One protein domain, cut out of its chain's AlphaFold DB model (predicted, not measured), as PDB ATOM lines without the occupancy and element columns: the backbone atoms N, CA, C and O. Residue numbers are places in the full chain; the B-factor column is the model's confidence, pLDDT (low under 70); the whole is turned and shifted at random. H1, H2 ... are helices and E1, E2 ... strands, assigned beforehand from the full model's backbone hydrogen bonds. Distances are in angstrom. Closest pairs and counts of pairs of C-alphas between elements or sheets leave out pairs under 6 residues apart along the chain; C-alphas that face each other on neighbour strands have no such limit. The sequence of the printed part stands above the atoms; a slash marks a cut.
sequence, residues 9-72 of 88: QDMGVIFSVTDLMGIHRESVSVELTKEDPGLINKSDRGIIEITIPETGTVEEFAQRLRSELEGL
ATOM      1  N   GLN A   9       4.417 -46.888   1.384       91.00
ATOM      2  CA  GLN A   9       3.590 -45.788   1.857       91.00
ATOM      3  C   GLN A   9       4.449 -44.760   2.591       91.00
ATOM      4  O   GLN A   9       4.328 -43.570   2.309       91.00
ATOM      5  N   ASP A  10       5.385 -45.228   3.418       92.62
ATOM      6  CA  ASP A  10       6.410 -44.411   4.054       92.62
ATOM      7  C   ASP A  10       7.182 -43.593   3.006       92.62
ATOM      8  O   ASP A  10       7.224 -42.364   3.070       92.62
ATOM      9  N   MET A  11       7.718 -44.267   1.980       93.00
ATOM     10  CA  MET A  11       8.418 -43.611   0.869       93.00
ATOM     11  C   MET A  11       7.542 -42.584   0.151       93.00
ATOM     12  O   MET A  11       8.005 -41.487  -0.158       93.00
ATOM     13  N   GLY A  12       6.279 -42.923  -0.115       93.38
ATOM     14  CA  GLY A  12       5.336 -42.017  -0.765       93.38
ATOM     15  C   GLY A  12       5.157 -40.715   0.011       93.38
ATOM     16  O   GLY A  12       5.245 -39.642  -0.579       93.38
ATOM     17  N   VAL A  13       4.981 -40.806   1.331       94.44
ATOM     18  CA  VAL A  13       4.800 -39.638   2.203       94.44
ATOM     19  C   VAL A  13       6.046 -38.750   2.218       94.44
ATOM     20  O   VAL A  13       5.924 -37.538   2.047       94.44
ATOM     21  N   ILE A  14       7.240 -39.336   2.364       94.31
ATOM     22  CA  ILE A  14       8.498 -38.573   2.339       94.31
ATOM     23  C   ILE A  14       8.657 -37.835   1.011       94.31
ATOM     24  O   ILE A  14       8.912 -36.630   1.004       94.31
ATOM     25  N   PHE A  15       8.457 -38.535  -0.109       93.00
ATOM     26  CA  PHE A  15       8.605 -37.917  -1.420       93.00
ATOM     27  C   PHE A  15       7.567 -36.834  -1.676       93.00
ATOM     28  O   PHE A  15       7.922 -35.823  -2.268       93.00
ATOM     29  N   SER A  16       6.328 -36.999  -1.214       93.62
ATOM     30  CA  SER A  16       5.312 -35.951  -1.315       93.62
ATOM     31  C   SER A  16       5.742 -34.664  -0.612       93.62
ATOM     32  O   SER A  16       5.584 -33.594  -1.187       93.62
ATOM     33  N   VAL A  17       6.334 -34.741   0.585       93.94
ATOM     34  CA  VAL A  17       6.841 -33.542   1.274       93.94
ATOM     35  C   VAL A  17       7.982 -32.902   0.493       93.94
ATOM     36  O   VAL A  17       7.966 -31.698   0.269       93.94
ATOM     37  N   THR A  18       8.967 -33.689   0.057       92.81
ATOM     38  CA  THR A  18      10.121 -33.138  -0.669       92.81
ATOM     39  C   THR A  18       9.727 -32.533  -2.017       92.81
ATOM     40  O   THR A  18      10.296 -31.524  -2.411       92.81
ATOM     41  N   ASP A  19       8.733 -33.110  -2.696       92.25
ATOM     42  CA  ASP A  19       8.205 -32.615  -3.972       92.25
ATOM     43  C   ASP A  19       7.525 -31.248  -3.795       92.25
ATOM     44  O   ASP A  19       7.828 -30.316  -4.533       92.25
ATOM     45  N   LEU A  20       6.726 -31.084  -2.731       91.50
ATOM     46  CA  LEU A  20       6.120 -29.798  -2.356       91.50
ATOM     47  C   LEU A  20       7.160 -28.726  -1.993       91.50
ATOM     48  O   LEU A  20       6.916 -27.542  -2.188       91.50
ATOM     49  N   MET A  21       8.331 -29.122  -1.486       91.00
ATOM     50  CA  MET A  21       9.456 -28.204  -1.247       91.00
ATOM     51  C   MET A  21      10.252 -27.876  -2.528       91.00
ATOM     52  O   MET A  21      11.299 -27.228  -2.456       91.00
ATOM     53  N   GLY A  22       9.849 -28.392  -3.697       90.88
ATOM     54  CA  GLY A  22      10.609 -28.267  -4.944       90.88
ATOM     55  C   GLY A  22      11.935 -29.041  -4.948       90.88
ATOM     56  O   GLY A  22      12.844 -28.728  -5.718       90.88
ATOM     57  N   ILE A  23      12.093 -30.041  -4.075       91.69
ATOM     58  CA  ILE A  23      13.312 -30.848  -3.975       91.69
ATOM     59  C   ILE A  23      13.191 -32.046  -4.913       91.69
ATOM     60  O   ILE A  23      12.382 -32.953  -4.714       91.69
ATOM     61  N   HIS A  24      14.062 -32.095  -5.921       91.00
ATOM     62  CA  HIS A  24      14.131 -33.238  -6.822       91.00
ATOM     63  C   HIS A  24      14.496 -34.525  -6.073       91.00
ATOM     64  O   HIS A  24      15.417 -34.551  -5.259       91.00
ATOM     65  N   ARG A  25      13.842 -35.635  -6.435       89.94
ATOM     66  CA  ARG A  25      14.057 -36.961  -5.821       89.94
ATOM     67  C   ARG A  25      15.503 -37.454  -5.888       89.94
ATOM     68  O   ARG A  25      15.921 -38.215  -5.030       89.94
ATOM     69  N   GLU A  26      16.274 -37.021  -6.885       90.75
ATOM     70  CA  GLU A  26      17.709 -37.331  -6.990       90.75
ATOM     71  C   GLU A  26      18.557 -36.681  -5.885       90.75
ATOM     72  O   GLU A  26      19.639 -37.164  -5.565       90.75
ATOM     73  N   SER A  27      18.052 -35.597  -5.293       92.00
ATOM     74  CA  SER A  27      18.673 -34.888  -4.174       92.00
ATOM     75  C   SER A  27      18.191 -35.408  -2.820       92.00
ATOM     76  O   SER A  27      18.511 -34.807  -1.799       92.00
ATOM     77  N   VAL A  28      17.435 -36.509  -2.787       94.44
ATOM     78  CA  VAL A  28      16.891 -37.111  -1.567       94.44
ATOM     79  C   VAL A  28      17.390 -38.546  -1.450       94.44
ATOM     80  O   VAL A  28      17.281 -39.342  -2.380       94.44
ATOM     81  N   SER A  29      17.921 -38.892  -0.285       94.25
ATOM     82  CA  SER A  29      18.332 -40.242   0.073       94.25
ATOM     83  C   SER A  29      17.563 -40.672   1.314       94.25
ATOM     84  O   SER A  29      17.627 -40.005   2.344       94.25
ATOM     85  N   VAL A  30      16.795 -41.757   1.195       94.31
ATOM     86  CA  VAL A  30      15.979 -42.296   2.288       94.31
ATOM     87  C   VAL A  30      16.543 -43.650   2.696       94.31
ATOM     88  O   VAL A  30      16.655 -44.548   1.855       94.31
ATOM     89  N   GLU A  31      16.880 -43.798   3.974       94.44
ATOM     90  CA  GLU A  31      17.340 -45.069   4.526       94.44
ATOM     91  C   GLU A  31      16.202 -46.093   4.524       94.44
ATOM     92  O   GLU A  31      15.087 -45.818   4.966       94.44
ATOM     93  N   LEU A  32      16.486 -47.304   4.029       92.38
ATOM     94  CA  LEU A  32      15.488 -48.380   3.942       92.38
ATOM     95  C   LEU A  32      15.120 -48.961   5.315       92.38
ATOM     96  O   LEU A  32      14.121 -49.673   5.445       92.38
ATOM     97  N   THR A  33      15.943 -48.676   6.320       91.81
ATOM     98  CA  THR A  33      15.737 -49.045   7.714       91.81
ATOM     99  C   THR A  33      15.249 -47.848   8.516       91.81
ATOM    100  O   THR A  33      15.697 -46.723   8.313       91.81
ATOM    101  N   LYS A  34      14.339 -48.104   9.450       91.44
ATOM    102  CA  LYS A  34      13.896 -47.136  10.446       91.44
ATOM    103  C   LYS A  34      14.873 -47.148  11.625       91.44
ATOM    104  O   LYS A  34      15.352 -48.214  12.005       91.44
ATOM    105  N   GLU A  35      15.142 -45.984  12.204       91.25
ATOM    106  CA  GLU A  35      15.996 -45.832  13.393       91.25
ATOM    107  C   GLU A  35      15.398 -44.791  14.336       91.25
ATOM    108  O   GLU A  35      14.888 -43.775  13.876       91.25
ATOM    109  N   ASP A  36      15.468 -45.006  15.651       88.88
ATOM    110  CA  ASP A  36      14.982 -44.045  16.648       88.88
ATOM    111  C   ASP A  36      16.141 -43.423  17.462       88.88
ATOM    112  O   ASP A  36      16.891 -44.155  18.117       88.88
ATOM    113  N   PRO A  37      16.309 -42.083  17.460       88.19
ATOM    114  CA  PRO A  37      15.477 -41.091  16.777       88.19
ATOM    115  C   PRO A  37      15.744 -41.029  15.264       88.19
ATOM    116  O   PRO A  37      16.886 -41.141  14.825       88.19
ATOM    117  N   GLY A  38      14.697 -40.743  14.482       91.12
ATOM    118  CA  GLY A  38      14.836 -40.477  13.047       91.12
ATOM    119  C   GLY A  38      15.713 -39.250  12.757       91.12
ATOM    120  O   GLY A  38      15.797 -38.321  13.574       91.12
ATOM    121  N   LEU A  39      16.335 -39.235  11.576       93.50
ATOM    122  CA  LEU A  39      17.349 -38.264  11.158       93.50
ATOM    123  C   LEU A  39      16.883 -37.468   9.936       93.50
ATOM    124  O   LEU A  39      16.308 -38.027   9.005       93.50
ATOM    125  N   ILE A  40      17.162 -36.165   9.936       94.69
ATOM    126  CA  ILE A  40      17.002 -35.284   8.778       94.69
ATOM    127  C   ILE A  40      18.281 -34.459   8.695       94.69
ATOM    128  O   ILE A  40      18.614 -33.735   9.632       94.69
ATOM    129  N   ASN A  41      19.029 -34.610   7.609       93.38
ATOM    130  CA  ASN A  41      20.299 -33.919   7.430       93.38
ATOM    131  C   ASN A  41      20.482 -33.459   5.983       93.38
ATOM    132  O   ASN A  41      19.918 -34.036   5.058       93.38
ATOM    133  N   LYS A  42      21.312 -32.435   5.782       93.56
ATOM    134  CA  LYS A  42      21.772 -32.010   4.459       93.56
ATOM    135  C   LYS A  42      23.275 -32.223   4.376       93.56
ATOM    136  O   LYS A  42      24.039 -31.566   5.075       93.56
ATOM    137  N   SER A  43      23.693 -33.135   3.507       91.81
ATOM    138  CA  SER A  43      25.112 -33.374   3.237       91.81
ATOM    139  C   SER A  43      25.780 -32.150   2.595       91.81
ATOM    140  O   SER A  43      25.124 -31.328   1.948       91.81
ATOM    141  N   ASP A  44      27.115 -32.079   2.655       88.44
ATOM    142  CA  ASP A  44      27.908 -31.023   1.996       88.44
ATOM    143  C   ASP A  44      27.711 -30.967   0.469       88.44
ATOM    144  O   ASP A  44      28.052 -29.982  -0.185       88.44
ATOM    145  N   ARG A  45      27.163 -32.038  -0.123       87.81
ATOM    146  CA  ARG A  45      26.848 -32.137  -1.555       87.81
ATOM    147  C   ARG A  45      25.435 -31.659  -1.896       87.81
ATOM    148  O   ARG A  45      25.065 -31.700  -3.064       87.81
ATOM    149  N   GLY A  46      24.658 -31.229  -0.901       87.94
ATOM    150  CA  GLY A  46      23.280 -30.772  -1.069       87.94
ATOM    151  C   GLY A  46      22.233 -31.888  -1.105       87.94
ATOM    152  O   GLY A  46      21.069 -31.586  -1.342       87.94
ATOM    153  N   ILE A  47      22.622 -33.144  -0.857       93.62
ATOM    154  CA  ILE A  47      21.686 -34.273  -0.745       93.62
ATOM    155  C   ILE A  47      21.046 -34.256   0.643       93.62
ATOM    156  O   ILE A  47      21.771 -34.150   1.637       93.62
ATOM    157  N   ILE A  48      19.721 -34.378   0.687       95.12
ATOM    158  CA  ILE A  48      18.923 -34.526   1.901       95.12
ATOM    159  C   ILE A  48      18.888 -36.000   2.296       95.12
ATOM    160  O   ILE A  48      18.383 -36.836   1.551       95.12
ATOM    161  N   GLU A  49      19.431 -36.305   3.463       95.56
ATOM    162  CA  GLU A  49      19.481 -37.642   4.045       95.56
ATOM    163  C   GLU A  49      18.354 -37.772   5.074       95.56
ATOM    164  O   GLU A  49      18.243 -36.944   5.986       95.56
ATOM    165  N   ILE A  50      17.500 -38.782   4.904       95.69
ATOM    166  CA  ILE A  50      16.276 -38.973   5.687       95.69
ATOM    167  C   ILE A  50      16.246 -40.392   6.253       95.69
ATOM    168  O   ILE A  50      16.247 -41.371   5.506       95.69
ATOM    169  N   THR A  51      16.113 -40.491   7.572       95.19
ATOM    170  CA  THR A  51      15.872 -41.749   8.288       95.19
ATOM    171  C   THR A  51      14.567 -41.634   9.062       95.19
ATOM    172  O   THR A  51      14.419 -40.763   9.922       95.19
ATOM    173  N   ILE A  52      13.606 -42.506   8.751       93.81
ATOM    174  CA  ILE A  52      12.279 -42.501   9.382       93.81
ATOM    175  C   ILE A  52      12.391 -43.090  10.800       93.81
ATOM    176  O   ILE A  52      13.030 -44.131  10.962       93.81
ATOM    177  N   PRO A  53      11.772 -42.473  11.825       93.00
ATOM    178  CA  PRO A  53      11.787 -43.005  13.181       93.00
ATOM    179  C   PRO A  53      11.083 -44.362  13.285       93.00
ATOM    180  O   PRO A  53      10.071 -44.603  12.622       93.00
ATOM    181  N   GLU A  54      11.587 -45.251  14.150       90.69
ATOM    182  CA  GLU A  54      10.868 -46.494  14.486       90.69
ATOM    183  C   GLU A  54       9.611 -46.217  15.319       90.69
ATOM    184  O   GLU A  54       8.663 -47.006  15.297       90.69
ATOM    185  N   THR A  55       9.602 -45.106  16.060       88.62
ATOM    186  CA  THR A  55       8.472 -44.698  16.892       88.62
ATOM    187  C   THR A  55       7.632 -43.609  16.220       88.62
ATOM    188  O   THR A  55       8.147 -42.707  15.561       88.62
ATOM    189  N   GLY A  56       6.312 -43.691  16.404       87.12
ATOM    190  CA  GLY A  56       5.355 -42.761  15.796       87.12
ATOM    191  C   GLY A  56       4.941 -43.145  14.374       87.12
ATOM    192  O   GLY A  56       5.241 -44.233  13.880       87.12
ATOM    193  N   THR A  57       4.180 -42.261  13.737       90.50
ATOM    194  CA  THR A  57       3.703 -42.432  12.359       90.50
ATOM    195  C   THR A  57       4.558 -41.644  11.369       90.50
ATOM    196  O   THR A  57       5.140 -40.610  11.699       90.50
ATOM    197  N   VAL A  58       4.602 -42.101  10.115       90.88
ATOM    198  CA  VAL A  58       5.297 -41.361   9.051       90.88
ATOM    199  C   VAL A  58       4.650 -40.002   8.778       90.88
ATOM    200  O   VAL A  58       5.347 -39.065   8.419       90.88
ATOM    201  N   GLU A  59       3.343 -39.858   9.008       92.88
ATOM    202  CA  GLU A  59       2.629 -38.584   8.870       92.88
ATOM    203  C   GLU A  59       3.099 -37.555   9.908       92.88
ATOM    204  O   GLU A  59       3.339 -36.397   9.570       92.88
ATOM    205  N   GLU A  60       3.304 -37.973  11.162       93.12
ATOM    206  CA  GLU A  60       3.896 -37.115  12.197       93.12
ATOM    207  C   GLU A  60       5.334 -36.726  11.839       93.12
ATOM    208  O   GLU A  60       5.730 -35.566  11.980       93.12
ATOM    209  N   PHE A  61       6.117 -37.679  11.325       93.94
ATOM    210  CA  PHE A  61       7.472 -37.402  10.864       93.94
ATOM    211  C   PHE A  61       7.500 -36.477   9.640       93.94
ATOM    212  O   PHE A  61       8.376 -35.624   9.557       93.94
ATOM    213  N   ALA A  62       6.532 -36.574   8.731       94.00
ATOM    214  CA  ALA A  62       6.411 -35.721   7.550       94.00
ATOM    215  C   ALA A  62       6.230 -34.242   7.918       94.00
ATOM    216  O   ALA A  62       6.858 -33.370   7.320       94.00
ATOM    217  N   GLN A  63       5.428 -33.962   8.950       93.88
ATOM    218  CA  GLN A  63       5.272 -32.607   9.490       93.88
ATOM    219  C   GLN A  63       6.600 -32.070  10.035       93.88
ATOM    220  O   GLN A  63       6.974 -30.931   9.763       93.88
ATOM    221  N   ARG A  64       7.353 -32.911  10.756       94.19
ATOM    222  CA  ARG A  64       8.694 -32.554  11.236       94.19
ATOM    223  C   ARG A  64       9.668 -32.337  10.076       94.19
ATOM    224  O   ARG A  64      10.406 -31.359  10.099       94.19
ATOM    225  N   LEU A  65       9.663 -33.221   9.077       94.62
ATOM    226  CA  LEU A  65      10.504 -33.127   7.884       94.62
ATOM    227  C   LEU A  65      10.323 -31.784   7.194       94.62
ATOM    228  O   LEU A  65      11.310 -31.119   6.906       94.62
ATOM    229  N   ARG A  66       9.073 -31.364   6.995       94.00
ATOM    230  CA  ARG A  66       8.769 -30.064   6.412       94.00
ATOM    231  C   ARG A  66       9.401 -28.918   7.210       94.00
ATOM    232  O   ARG A  66      10.156 -28.147   6.631       94.00
ATOM    233  N   SER A  67       9.173 -28.845   8.522       94.31
ATOM    234  CA  SER A  67       9.759 -27.775   9.349       94.31
ATOM    235  C   SER A  67      11.289 -27.771   9.362       94.31
ATOM    236  O   SER A  67      11.902 -26.705   9.393       94.31
ATOM    237  N   GLU A  68      11.926 -28.941   9.322       94.25
ATOM    238  CA  GLU A  68      13.388 -29.028   9.244       94.25
ATOM    239  C   GLU A  68      13.899 -28.549   7.876       94.25
ATOM    240  O   GLU A  68      14.891 -27.826   7.812       94.25
ATOM    241  N   LEU A  69      13.208 -28.891   6.783       93.81
ATOM    242  CA  LEU A  69      13.527 -28.398   5.441       93.81
ATOM    243  C   LEU A  69      13.349 -26.873   5.345       93.81
ATOM    244  O   LEU A  69      14.232 -26.201   4.812       93.81
ATOM    245  N   GLU A  70      12.297 -26.318   5.949       93.19
ATOM    246  CA  GLU A  70      12.110 -24.866   6.094       93.19
ATOM    247  C   GLU A  70      13.287 -24.219   6.843       93.19
ATOM    248  O   GLU A  70      13.861 -23.226   6.392       93.19
ATOM    249  N   GLY A  71      13.741 -24.831   7.941       91.88
ATOM    250  CA  GLY A  71      14.930 -24.390   8.679       91.88
ATOM    251  C   GLY A  71      16.239 -24.463   7.877       91.88
ATOM    252  O   GLY A  71      17.168 -23.695   8.137       91.88
ATOM    253  N   LEU A  72      16.311 -25.354   6.884       90.50
ATOM    254  CA  LEU A  72      17.434 -25.487   5.947       90.50
ATOM    255  C   LEU A  72      17.350 -24.516   4.753       90.50
ATOM    256  O   LEU A  72      18.281 -24.481   3.940       90.50
TER     257      LEU A  72
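AT A GLANCE: This is residues 9 to 72 of the 88 residues of an uncharacterized protein of Dehalococcoidia bacterium (UniProt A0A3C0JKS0). A small sheet of three short strands, E1, E3 and E2, is covered on one face by two helices, H1 and H2, which lie side by side and run the same way, while its other face is bare. H2 packs over the E2 side, and H1 only grazes the sheet near E1. The printed part has 64 residues, with two named helices and three named strands in the order H1, E1, E2, E3, H2. The mixed sheet has the order E1, E3, E2, and the class is mixed, helices and strands. The whole is compact, with a radius of gyration of the C-alphas of 10.6 A, and spans 28 by 21 by 21 A.

IN THESE COORDINATES: H1, residues 9 to 20, begins with C-alpha 9 at (3.590, -45.788, 1.857) and is 16.7 A long. E1 is residues 28 to 30, 6.5 A. E2 is residues 39 to 42, 10.2 A, and E3 is residues 48 to 51, 10.1 A. H2, residues 58 to 71, is 19.5 A long and ends with C-alpha 71 at (14.930, -24.390, 8.679).

HOW THE PARTS SIT: E3, the inner strand, is parallel to E1, with N 29 and O 48 2.8 A apart. E3 and E2 form an antiparallel hairpin, with N 41 and O 49 2.9 A apart. H2 is on the sheet at a height of 10.2 A; the closest C-alphas of H2 and E2 are those of Leu 65 and Ile 40, 6.9 A apart. H1 only grazes the sheet, with residues 10 to 18. H1 and H2 touch at a shallow tilt of 27 degrees; their closest C-alphas, Asp 10 and Val 58, are 6.0 A apart. In both helices every O i to N i+4 pair is within hydrogen-bond range.

THE WHOLE: The farthest C-alphas, of Arg 45 and Gly 56, are 29.6 A apart. The printed part has no cut and no long link. No printed residue is under 70 in pLDDT.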